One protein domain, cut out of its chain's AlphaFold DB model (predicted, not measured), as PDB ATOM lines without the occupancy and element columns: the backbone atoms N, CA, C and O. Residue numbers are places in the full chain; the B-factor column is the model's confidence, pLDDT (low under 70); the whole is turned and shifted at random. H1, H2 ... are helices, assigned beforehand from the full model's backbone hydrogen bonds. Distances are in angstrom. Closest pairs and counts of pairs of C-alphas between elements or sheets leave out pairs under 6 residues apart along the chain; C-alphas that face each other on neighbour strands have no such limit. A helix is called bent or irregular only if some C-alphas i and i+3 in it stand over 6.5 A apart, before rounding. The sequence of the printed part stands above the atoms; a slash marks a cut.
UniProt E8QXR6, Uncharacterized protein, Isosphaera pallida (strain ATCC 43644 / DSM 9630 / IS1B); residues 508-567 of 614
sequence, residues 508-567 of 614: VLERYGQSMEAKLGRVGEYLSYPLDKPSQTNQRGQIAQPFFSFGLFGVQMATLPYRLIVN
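What this domain is: This is residues 508 to 567 of the 614 residues of an uncharacterized protein of Isosphaera pallida (strain ATCC 43644 / DSM 9630 / IS1B) (UniProt E8QXR6). One long helix, H3, makes the longest axis of the model, and before it the chain comes as a loose hook: a single short turn, H1, then a short uneven helix, H2, then a loop that leads round to the first residue of H3. The helices form no packed core, and the far part of H3, residues 549 to 566, sticks out with a kink near its last residues. The printed part has 60 residues with three named helices in the order H1, H2, H3 and no named strand, and its class is all helix. It is loose, with a radius of gyration of the C-alphas of 15.1 A, and elongated, with spans of 46 by 27 by 20 A.

How they stand to each other: H1, residues 508 to 511, and H2, residues 516 to 526, are apart, with a tight link of 4 residues between them. H3, residues 537 to 566, is apart from H2, and a short link of 10 residues joins the two. H1 and H3 are apart as well. Residues 508 to 514, of which 508 to 511 belong to H1, stand free, and so do residues 518 to 523 of H2, residues 531 to 536 of the link before H3, and residues 549 to 567, of which 549 to 566 belong to H3. H3 has a kink of 42 degrees near residue 560. Pairs of O i and N i+4 are within hydrogen-bond range in 4 of 7 cases in H2 and in 21 of 26 in H3, while H1 is too short for such a pair and has its one O i to N i+3 pair within range.

Where its parts are: H1 begins at C-alpha 508, at (115.897, 132.082, 101.575), and runs to Arg 511. H2 runs from Met 516, with its C-alpha at (124.075, 141.440, 105.734), to Tyr 526, 8.8 A from first to last C-alpha. It is irregular: C-alphas 519 and 522 are 9.4 A apart. H3 runs from Thr 537 to Val 566, whose C-alpha is at (129.508, 137.204, 78.100), and measures 40.1 A from first to last C-alpha. It too is irregular: C-alphas 558 and 561 are 7.1 A apart.

The domain as a whole: The two C-alphas farthest apart are those of Ser 535 and Ile 565, at 47.2 A. The C-alphas of Val 508 and Asn 567, the first and last printed residues, are 26.0 A apart. The printed part has no cut and no long link. The mean pLDDT of the printed part is 76.7, and 23 residues are under 70: residues 508 to 516, 527 to 538, and 540 to 541. The mean is 54 in H1, 76 in H2 and 87 in H3.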
ATOM      1  N   VAL A 508     115.038 133.228 101.894       52.12
ATOM      2  CA  VAL A 508     115.897 132.082 101.575       52.12
ATOM      3  C   VAL A 508     117.358 132.373 101.945       52.12
ATOM      4  O   VAL A 508     118.017 131.496 102.504       52.12
ATOM      5  N   LEU A 509     117.861 133.598 101.741       52.16
ATOM      6  CA  LEU A 509     119.196 134.010 102.209       52.16
ATOM      7  C   LEU A 509     119.291 134.013 103.741       52.16
ATOM      8  O   LEU A 509     120.291 133.546 104.296       52.16
ATOM      9  N   GLU A 510     118.238 134.476 104.420       54.34
ATOM     10  CA  GLU A 510     118.151 134.453 105.885       54.34
ATOM     11  C   GLU A 510     118.142 133.013 106.427       54.34
ATOM     12  O   GLU A 510     118.890 132.697 107.354       54.34
ATOM     13  N   ARG A 511     117.403 132.094 105.784       55.47
ATOM     14  CA  ARG A 511     117.428 130.649 106.107       55.47
ATOM     15  C   ARG A 511     118.804 129.995 105.944       55.47
ATOM     16  O   ARG A 511     119.075 129.009 106.625       55.47
ATOM     17  N   TYR A 512     119.668 130.528 105.080       54.69
ATOM     18  CA  TYR A 512     121.054 130.071 104.923       54.69
ATOM     19  C   TYR A 512     122.067 130.858 105.774       54.69
ATOM     20  O   TYR A 512     123.273 130.692 105.594       54.69
ATOM     21  N   GLY A 513     121.605 131.695 106.711       50.06
ATOM     22  CA  GLY A 513     122.466 132.423 107.648       50.06
ATOM     23  C   GLY A 513     123.319 133.521 107.007       50.06
ATOM     24  O   GLY A 513     124.250 134.013 107.641       50.06
ATOM     25  N   GLN A 514     123.028 133.923 105.764       55.62
ATOM     26  CA  GLN A 514     123.736 135.014 105.088       55.62
ATOM     27  C   GLN A 514     123.039 136.355 105.335       55.62
ATOM     28  O   GLN A 514     122.599 137.020 104.397       55.62
ATOM     29  N   SER A 515     122.959 136.763 106.606       67.62
ATOM     30  CA  SER A 515     122.567 138.131 106.948       67.62
ATOM     31  C   SER A 515     123.591 139.135 106.401       67.62
ATOM     32  O   SER A 515     124.773 138.822 106.215       67.62
ATOM     33  N   MET A 516     123.157 140.374 106.154       67.44
ATOM     34  CA  MET A 516     124.075 141.440 105.734       67.44
ATOM     35  C   MET A 516     125.124 141.728 106.819       67.44
ATOM     36  O   MET A 516     126.280 141.980 106.489       67.44
ATOM     37  N   GLU A 517     124.774 141.586 108.100       74.69
ATOM     38  CA  GLU A 517     125.704 141.614 109.242       74.69
ATOM     39  C   GLU A 517     126.826 140.575 109.115       74.69
ATOM     40  O   GLU A 517     127.994 140.910 109.300       74.69
ATOM     41  N   ALA A 518     126.519 139.332 108.725       76.75
ATOM     42  CA  ALA A 518     127.528 138.280 108.579       76.75
ATOM     43  C   ALA A 518     128.551 138.563 107.456       76.75
ATOM     44  O   ALA A 518     129.659 138.025 107.486       76.75
ATOM     45  N   LYS A 519     128.205 139.409 106.473       78.81
ATOM     46  CA  LYS A 519     129.083 139.796 105.350       78.81
ATOM     47  C   LYS A 519     129.722 141.182 105.477       78.81
ATOM     48  O   LYS A 519     130.798 141.391 104.924       78.81
ATOM     49  N   LEU A 520     129.075 142.125 106.160       77.94
ATOM     50  CA  LEU A 520     129.480 143.539 106.256       77.94
ATOM     51  C   LEU A 520     129.733 143.991 107.710       77.94
ATOM     52  O   LEU A 520     129.986 145.172 107.963       77.94
ATOM     53  N   GLY A 521     129.660 143.075 108.678       83.88
ATOM     54  CA  GLY A 521     129.829 143.350 110.104       83.88
ATOM     55  C   GLY A 521     128.862 144.426 110.599       83.88
ATOM     56  O   GLY A 521     127.702 144.477 110.192       83.88
ATOM     57  N   ARG A 522     129.377 145.357 111.410       76.38
ATOM     58  CA  ARG A 522     128.644 146.544 111.890       76.38
ATOM     59  C   ARG A 522     128.084 147.450 110.791       76.38
ATOM     60  O   ARG A 522     127.167 148.208 111.065       76.38
ATOM     61  N   VAL A 523     128.605 147.410 109.562       74.00
ATOM     62  CA  VAL A 523     127.983 148.150 108.445       74.00
ATOM     63  C   VAL A 523     126.735 147.412 107.955       74.00
ATOM     64  O   VAL A 523     125.755 148.046 107.579       74.00
ATOM     65  N   GLY A 524     126.735 146.080 108.035       76.44
ATOM     66  CA  GLY A 524     125.574 145.237 107.766       76.44
ATOM     67  C   GLY A 524     124.421 145.441 108.749       76.44
ATOM     68  O   GLY A 524     123.281 145.355 108.321       76.44
ATOM     69  N   GLU A 525     124.706 145.802 110.005       74.94
ATOM     70  CA  GLU A 525     123.727 146.135 111.066       74.94
ATOM     71  C   GLU A 525     122.849 147.365 110.725       74.94
ATOM     72  O   GLU A 525     121.760 147.541 111.265       74.94
ATOM     73  N   TYR A 526     123.296 148.216 109.790       70.25
ATOM     74  CA  TYR A 526     122.509 149.331 109.240       70.25
ATOM     75  C   TYR A 526     121.773 148.975 107.931       70.25
ATOM     76  O   TYR A 526     121.126 149.843 107.341       70.25
ATOM     77  N   LEU A 527     121.910 147.733 107.449       69.62
ATOM     78  CA  LEU A 527     121.401 147.238 106.158       69.62
ATOM     79  C   LEU A 527     120.481 146.014 106.309       69.62
ATOM     80  O   LEU A 527     119.651 145.758 105.434       69.62
ATOM     81  N   SER A 528     120.606 145.265 107.404       68.81
ATOM     82  CA  SER A 528     119.525 144.463 107.972       68.81
ATOM     83  C   SER A 528     118.417 145.378 108.515       68.81
ATOM     84  O   SER A 528     118.622 146.563 108.785       68.81
ATOM     85  N   TYR A 529     117.206 144.839 108.664       60.59
ATOM     86  CA  TYR A 529     116.189 145.505 109.478       60.59
ATOM     87  C   TYR A 529     116.594 145.388 110.960       60.59
ATOM     88  O   TYR A 529     116.832 144.264 111.406       60.59
ATOM     89  N   PRO A 530     116.626 146.480 111.753       59.09
ATOM     90  CA  PRO A 530     116.908 146.403 113.187       59.09
ATOM     91  C   PRO A 530     115.707 145.801 113.941       59.09
ATOM     92  O   PRO A 530     114.867 146.516 114.493       59.09
ATOM     93  N   LEU A 531     115.628 144.468 113.914       56.28
ATOM     94  CA  LEU A 531     114.508 143.630 114.365       56.28
ATOM     95  C   LEU A 531     114.031 143.939 115.794       56.28
ATOM     96  O   LEU A 531     112.828 143.934 116.053       56.28
ATOM     97  N   ASP A 532     114.949 144.283 116.698       58.38
ATOM     98  CA  ASP A 532     114.674 144.405 118.136       58.38
ATOM     99  C   ASP A 532     113.847 145.642 118.543       58.38
ATOM    100  O   ASP A 532     113.451 145.764 119.706       58.38
ATOM    101  N   LYS A 533     113.599 146.602 117.634       61.97
ATOM    102  CA  LYS A 533     112.884 147.861 117.952       61.97
ATOM    103  C   LYS A 533     111.814 148.214 116.909       61.97
ATOM    104  O   LYS A 533     112.025 149.119 116.094       61.97
ATOM    105  N   PRO A 534     110.614 147.595 116.973       56.50
ATOM    106  CA  PRO A 534     109.541 147.795 115.989       56.50
ATOM    107  C   PRO A 534     108.995 149.233 115.904       56.50
ATOM    108  O   PRO A 534     108.303 149.569 114.947       56.50
ATOM    109  N   SER A 535     109.314 150.105 116.867       59.12
ATOM    110  CA  SER A 535     108.960 151.531 116.849       59.12
ATOM    111  C   SER A 535     109.947 152.433 116.089       59.12
ATOM    112  O   SER A 535     109.645 153.608 115.894       59.12
ATOM    113  N   GLN A 536     111.112 151.927 115.655       61.94
ATOM    114  CA  GLN A 536     112.141 152.719 114.951       61.94
ATOM    115  C   GLN A 536     112.468 152.219 113.530       61.94
ATOM    116  O   GLN A 536     113.103 152.942 112.760       61.94
ATOM    117  N   THR A 537     112.023 151.014 113.163       58.88
ATOM    118  CA  THR A 537     112.309 150.350 111.878       58.88
ATOM    119  C   THR A 537     111.661 151.041 110.675       58.88
ATOM    120  O   THR A 537     112.356 151.486 109.758       58.88
ATOM    121  N   ASN A 538     110.327 151.146 110.673       63.50
ATOM    122  CA  ASN A 538     109.541 151.429 109.464       63.50
ATOM    123  C   ASN A 538     109.918 152.746 108.765       63.50
ATOM    124  O   ASN A 538     110.058 152.773 107.544       63.50
ATOM    125  N   GLN A 539     110.138 153.824 109.521       70.12
ATOM    126  CA  GLN A 539     110.407 155.144 108.939       70.12
ATOM    127  C   GLN A 539     111.825 155.270 108.352       70.12
ATOM    128  O   GLN A 539     112.033 156.039 107.415       70.12
ATOM    129  N   ARG A 540     112.807 154.511 108.863       64.88
ATOM    130  CA  ARG A 540     114.188 154.533 108.343       64.88
ATOM    131  C   ARG A 540     114.339 153.676 107.089       64.88
ATOM    132  O   ARG A 540     114.949 154.135 106.125       64.88
ATOM    133  N   GLY A 541     113.727 152.488 107.075       67.88
ATOM    134  CA  GLY A 541     113.718 151.606 105.902       67.88
ATOM    135  C   GLY A 541     113.137 152.298 104.666       67.88
ATOM    136  O   GLY A 541     113.789 152.342 103.626       67.88
ATOM    137  N   GLN A 542     111.972 152.941 104.810       81.00
ATOM    138  CA  GLN A 542     111.280 153.644 103.718       81.00
ATOM    139  C   GLN A 542     112.099 154.780 103.080       81.00
ATOM    140  O   GLN A 542     111.988 155.009 101.879       81.00
ATOM    141  N   ILE A 543     112.937 155.482 103.855       84.25
ATOM    142  CA  ILE A 543     113.784 156.570 103.335       84.25
ATOM    143  C   ILE A 543     115.034 156.015 102.635       84.25
ATOM    144  O   ILE A 543     115.447 156.558 101.614       84.25
ATOM    145  N   ALA A 544     115.631 154.933 103.146       80.44
ATOM    146  CA  ALA A 544     116.841 154.340 102.568       80.44
ATOM    147  C   ALA A 544     116.563 153.489 101.311       80.44
ATOM    148  O   ALA A 544     117.352 153.516 100.363       80.44
ATOM    149  N   GLN A 545     115.437 152.763 101.283       84.69
ATOM    150  CA  GLN A 545     115.041 151.848 100.208       84.69
ATOM    151  C   GLN A 545     115.200 152.423  98.782       84.69
ATOM    152  O   GLN A 545     115.865 151.766  97.980       84.69
ATOM    153  N   PRO A 546     114.684 153.622  98.423       88.44
ATOM    154  CA  PRO A 546     114.814 154.141  97.058       88.44
ATOM    155  C   PRO A 546     116.271 154.335  96.609       88.44
ATOM    156  O   PRO A 546     116.574 154.103  95.439       88.44
ATOM    157  N   PHE A 547     117.187 154.695  97.514       90.38
ATOM    158  CA  PHE A 547     118.603 154.879  97.179       90.38
ATOM    159  C   PHE A 547     119.310 153.546  96.913       90.38
ATOM    160  O   PHE A 547     120.079 153.448  95.956       90.38
ATOM    161  N   PHE A 548     119.011 152.500  97.693       85.44
ATOM    162  CA  PHE A 548     119.531 151.153  97.429       85.44
ATOM    163  C   PHE A 548     118.968 150.563  96.134       85.44
ATOM    164  O   PHE A 548     119.731 150.021  95.331       85.44
ATOM    165  N   SER A 549     117.670 150.745  95.878       84.38
ATOM    166  CA  SER A 549     117.030 150.318  94.630       84.38
ATOM    167  C   SER A 549     117.626 151.013  93.403       84.38
ATOM    168  O   SER A 549     117.904 150.360  92.396       84.38
ATOM    169  N   PHE A 550     117.868 152.326  93.490       95.38
ATOM    170  CA  PHE A 550     118.506 153.100  92.424       95.38
ATOM    171  C   PHE A 550     119.973 152.699  92.220       95.38
ATOM    172  O   PHE A 550     120.410 152.530  91.082       95.38
ATOM    173  N   GLY A 551     120.724 152.478  93.305       94.50
ATOM    174  CA  GLY A 551     122.109 152.009  93.247       94.50
ATOM    175  C   GLY A 551     122.241 150.636  92.584       94.50
ATOM    176  O   GLY A 551     123.050 150.472  91.669       94.50
ATOM    177  N   LEU A 552     121.409 149.664  92.975       93.06
ATOM    178  CA  LEU A 552     121.436 148.326  92.378       93.06
ATOM    179  C   LEU A 552     121.003 148.348  90.905       93.06
ATOM    180  O   LEU A 552     121.644 147.699  90.078       93.06
ATOM    181  N   PHE A 553     119.982 149.135  90.552       94.38
ATOM    182  CA  PHE A 553     119.582 149.351  89.156       94.38
ATOM    183  C   PHE A 553     120.700 150.005  88.326       94.38
ATOM    184  O   PHE A 553     120.983 149.560  87.214       94.38
ATOM    185  N   GLY A 554     121.394 151.006  88.879       96.50
ATOM    186  CA  GLY A 554     122.547 151.646  88.242       96.50
ATOM    187  C   GLY A 554     123.692 150.666  87.969       96.50
ATOM    188  O   GLY A 554     124.234 150.649  86.866       96.50
ATOM    189  N   VAL A 555     124.009 149.786  88.926       96.31
ATOM    190  CA  VAL A 555     125.005 148.713  88.744       96.31
ATOM    191  C   VAL A 555     124.542 147.680  87.710       96.31
ATOM    192  O   VAL A 555     125.344 147.237  86.886       96.31
ATOM    193  N   GLN A 556     123.258 147.312  87.694       94.44
ATOM    194  CA  GLN A 556     122.707 146.414  86.672       94.44
ATOM    195  C   GLN A 556     122.805 147.024  85.267       94.44
ATOM    196  O   GLN A 556     123.259 146.339  84.356       94.44
ATOM    197  N   MET A 557     122.476 148.308  85.096       96.75
ATOM    198  CA  MET A 557     122.617 149.012  83.814       96.75
ATOM    199  C   MET A 557     124.083 149.181  83.393       96.75
ATOM    200  O   MET A 557     124.415 148.926  82.238       96.75
ATOM    201  N   ALA A 558     124.985 149.522  84.317       96.50
ATOM    202  CA  ALA A 558     126.418 149.635  84.027       96.50
ATOM    203  C   ALA A 558     127.066 148.285  83.658       96.50
ATOM    204  O   ALA A 558     127.999 148.245  82.857       96.50
ATOM    205  N   THR A 559     126.563 147.171  84.204       95.88
ATOM    206  CA  THR A 559     127.044 145.813  83.880       95.88
ATOM    207  C   THR A 559     126.302 145.153  82.714       95.88
ATOM    208  O   THR A 559     126.744 144.106  82.238       95.88
ATOM    209  N   LEU A 560     125.221 145.754  82.205       96.25
ATOM    210  CA  LEU A 560     124.422 145.216  81.100       96.25
ATOM    211  C   LEU A 560     125.244 144.993  79.812       96.25
ATOM    212  O   LEU A 560     125.132 143.899  79.259       96.25
ATOM    213  N   PRO A 561     126.129 145.909  79.356       95.06
ATOM    214  CA  PRO A 561     126.958 145.665  78.172       95.06
ATOM    215  C   PRO A 561     127.901 144.467  78.340       95.06
ATOM    216  O   PRO A 561     128.022 143.645  77.438       95.06
ATOM    217  N   TYR A 562     128.519 144.317  79.517       95.75
ATOM    218  CA  TYR A 562     129.367 143.161  79.828       95.75
ATOM    219  C   TYR A 562     128.555 141.858  79.850       95.75
ATOM    220  O   TYR A 562     128.983 140.848  79.296       95.75
ATOM    221  N   ARG A 563     127.346 141.884  80.428       93.56
ATOM    222  CA  ARG A 563     126.437 140.729  80.437       93.56
ATOM    223  C   ARG A 563     126.016 140.312  79.028       93.56
ATOM    224  O   ARG A 563     126.046 139.118  78.763       93.56
ATOM    225  N   LEU A 564     125.717 141.257  78.130       92.81
ATOM    226  CA  LEU A 564     125.405 140.971  76.719       92.81
ATOM    227  C   LEU A 564     126.598 140.423  75.918       92.81
ATOM    228  O   LEU A 564     126.384 139.735  74.927       92.81
ATOM    229  N   ILE A 565     127.838 140.727  76.317       95.19
ATOM    230  CA  ILE A 565     129.048 140.185  75.675       95.19
ATOM    231  C   ILE A 565     129.353 138.765  76.177       95.19
ATOM    232  O   ILE A 565     129.753 137.917  75.386       95.19
ATOM    233  N   VAL A 566     129.174 138.503  77.478       95.44
ATOM    234  CA  VAL A 566     129.508 137.204  78.100       95.44
ATOM    235  C   VAL A 566     128.370 136.183  78.006       95.44
ATOM    236  O   VAL A 566     128.639 134.992  77.979       95.44
ATOM    237  N   ASN A 567     127.113 136.633  77.974       92.12
ATOM    238  CA  ASN A 567     125.916 135.799  77.823       92.12
ATOM    239  C   ASN A 567     125.021 136.462  76.757       92.12
ATOM    240  O   ASN A 567     124.056 137.157  77.106       92.12
TER     241      ASN A 567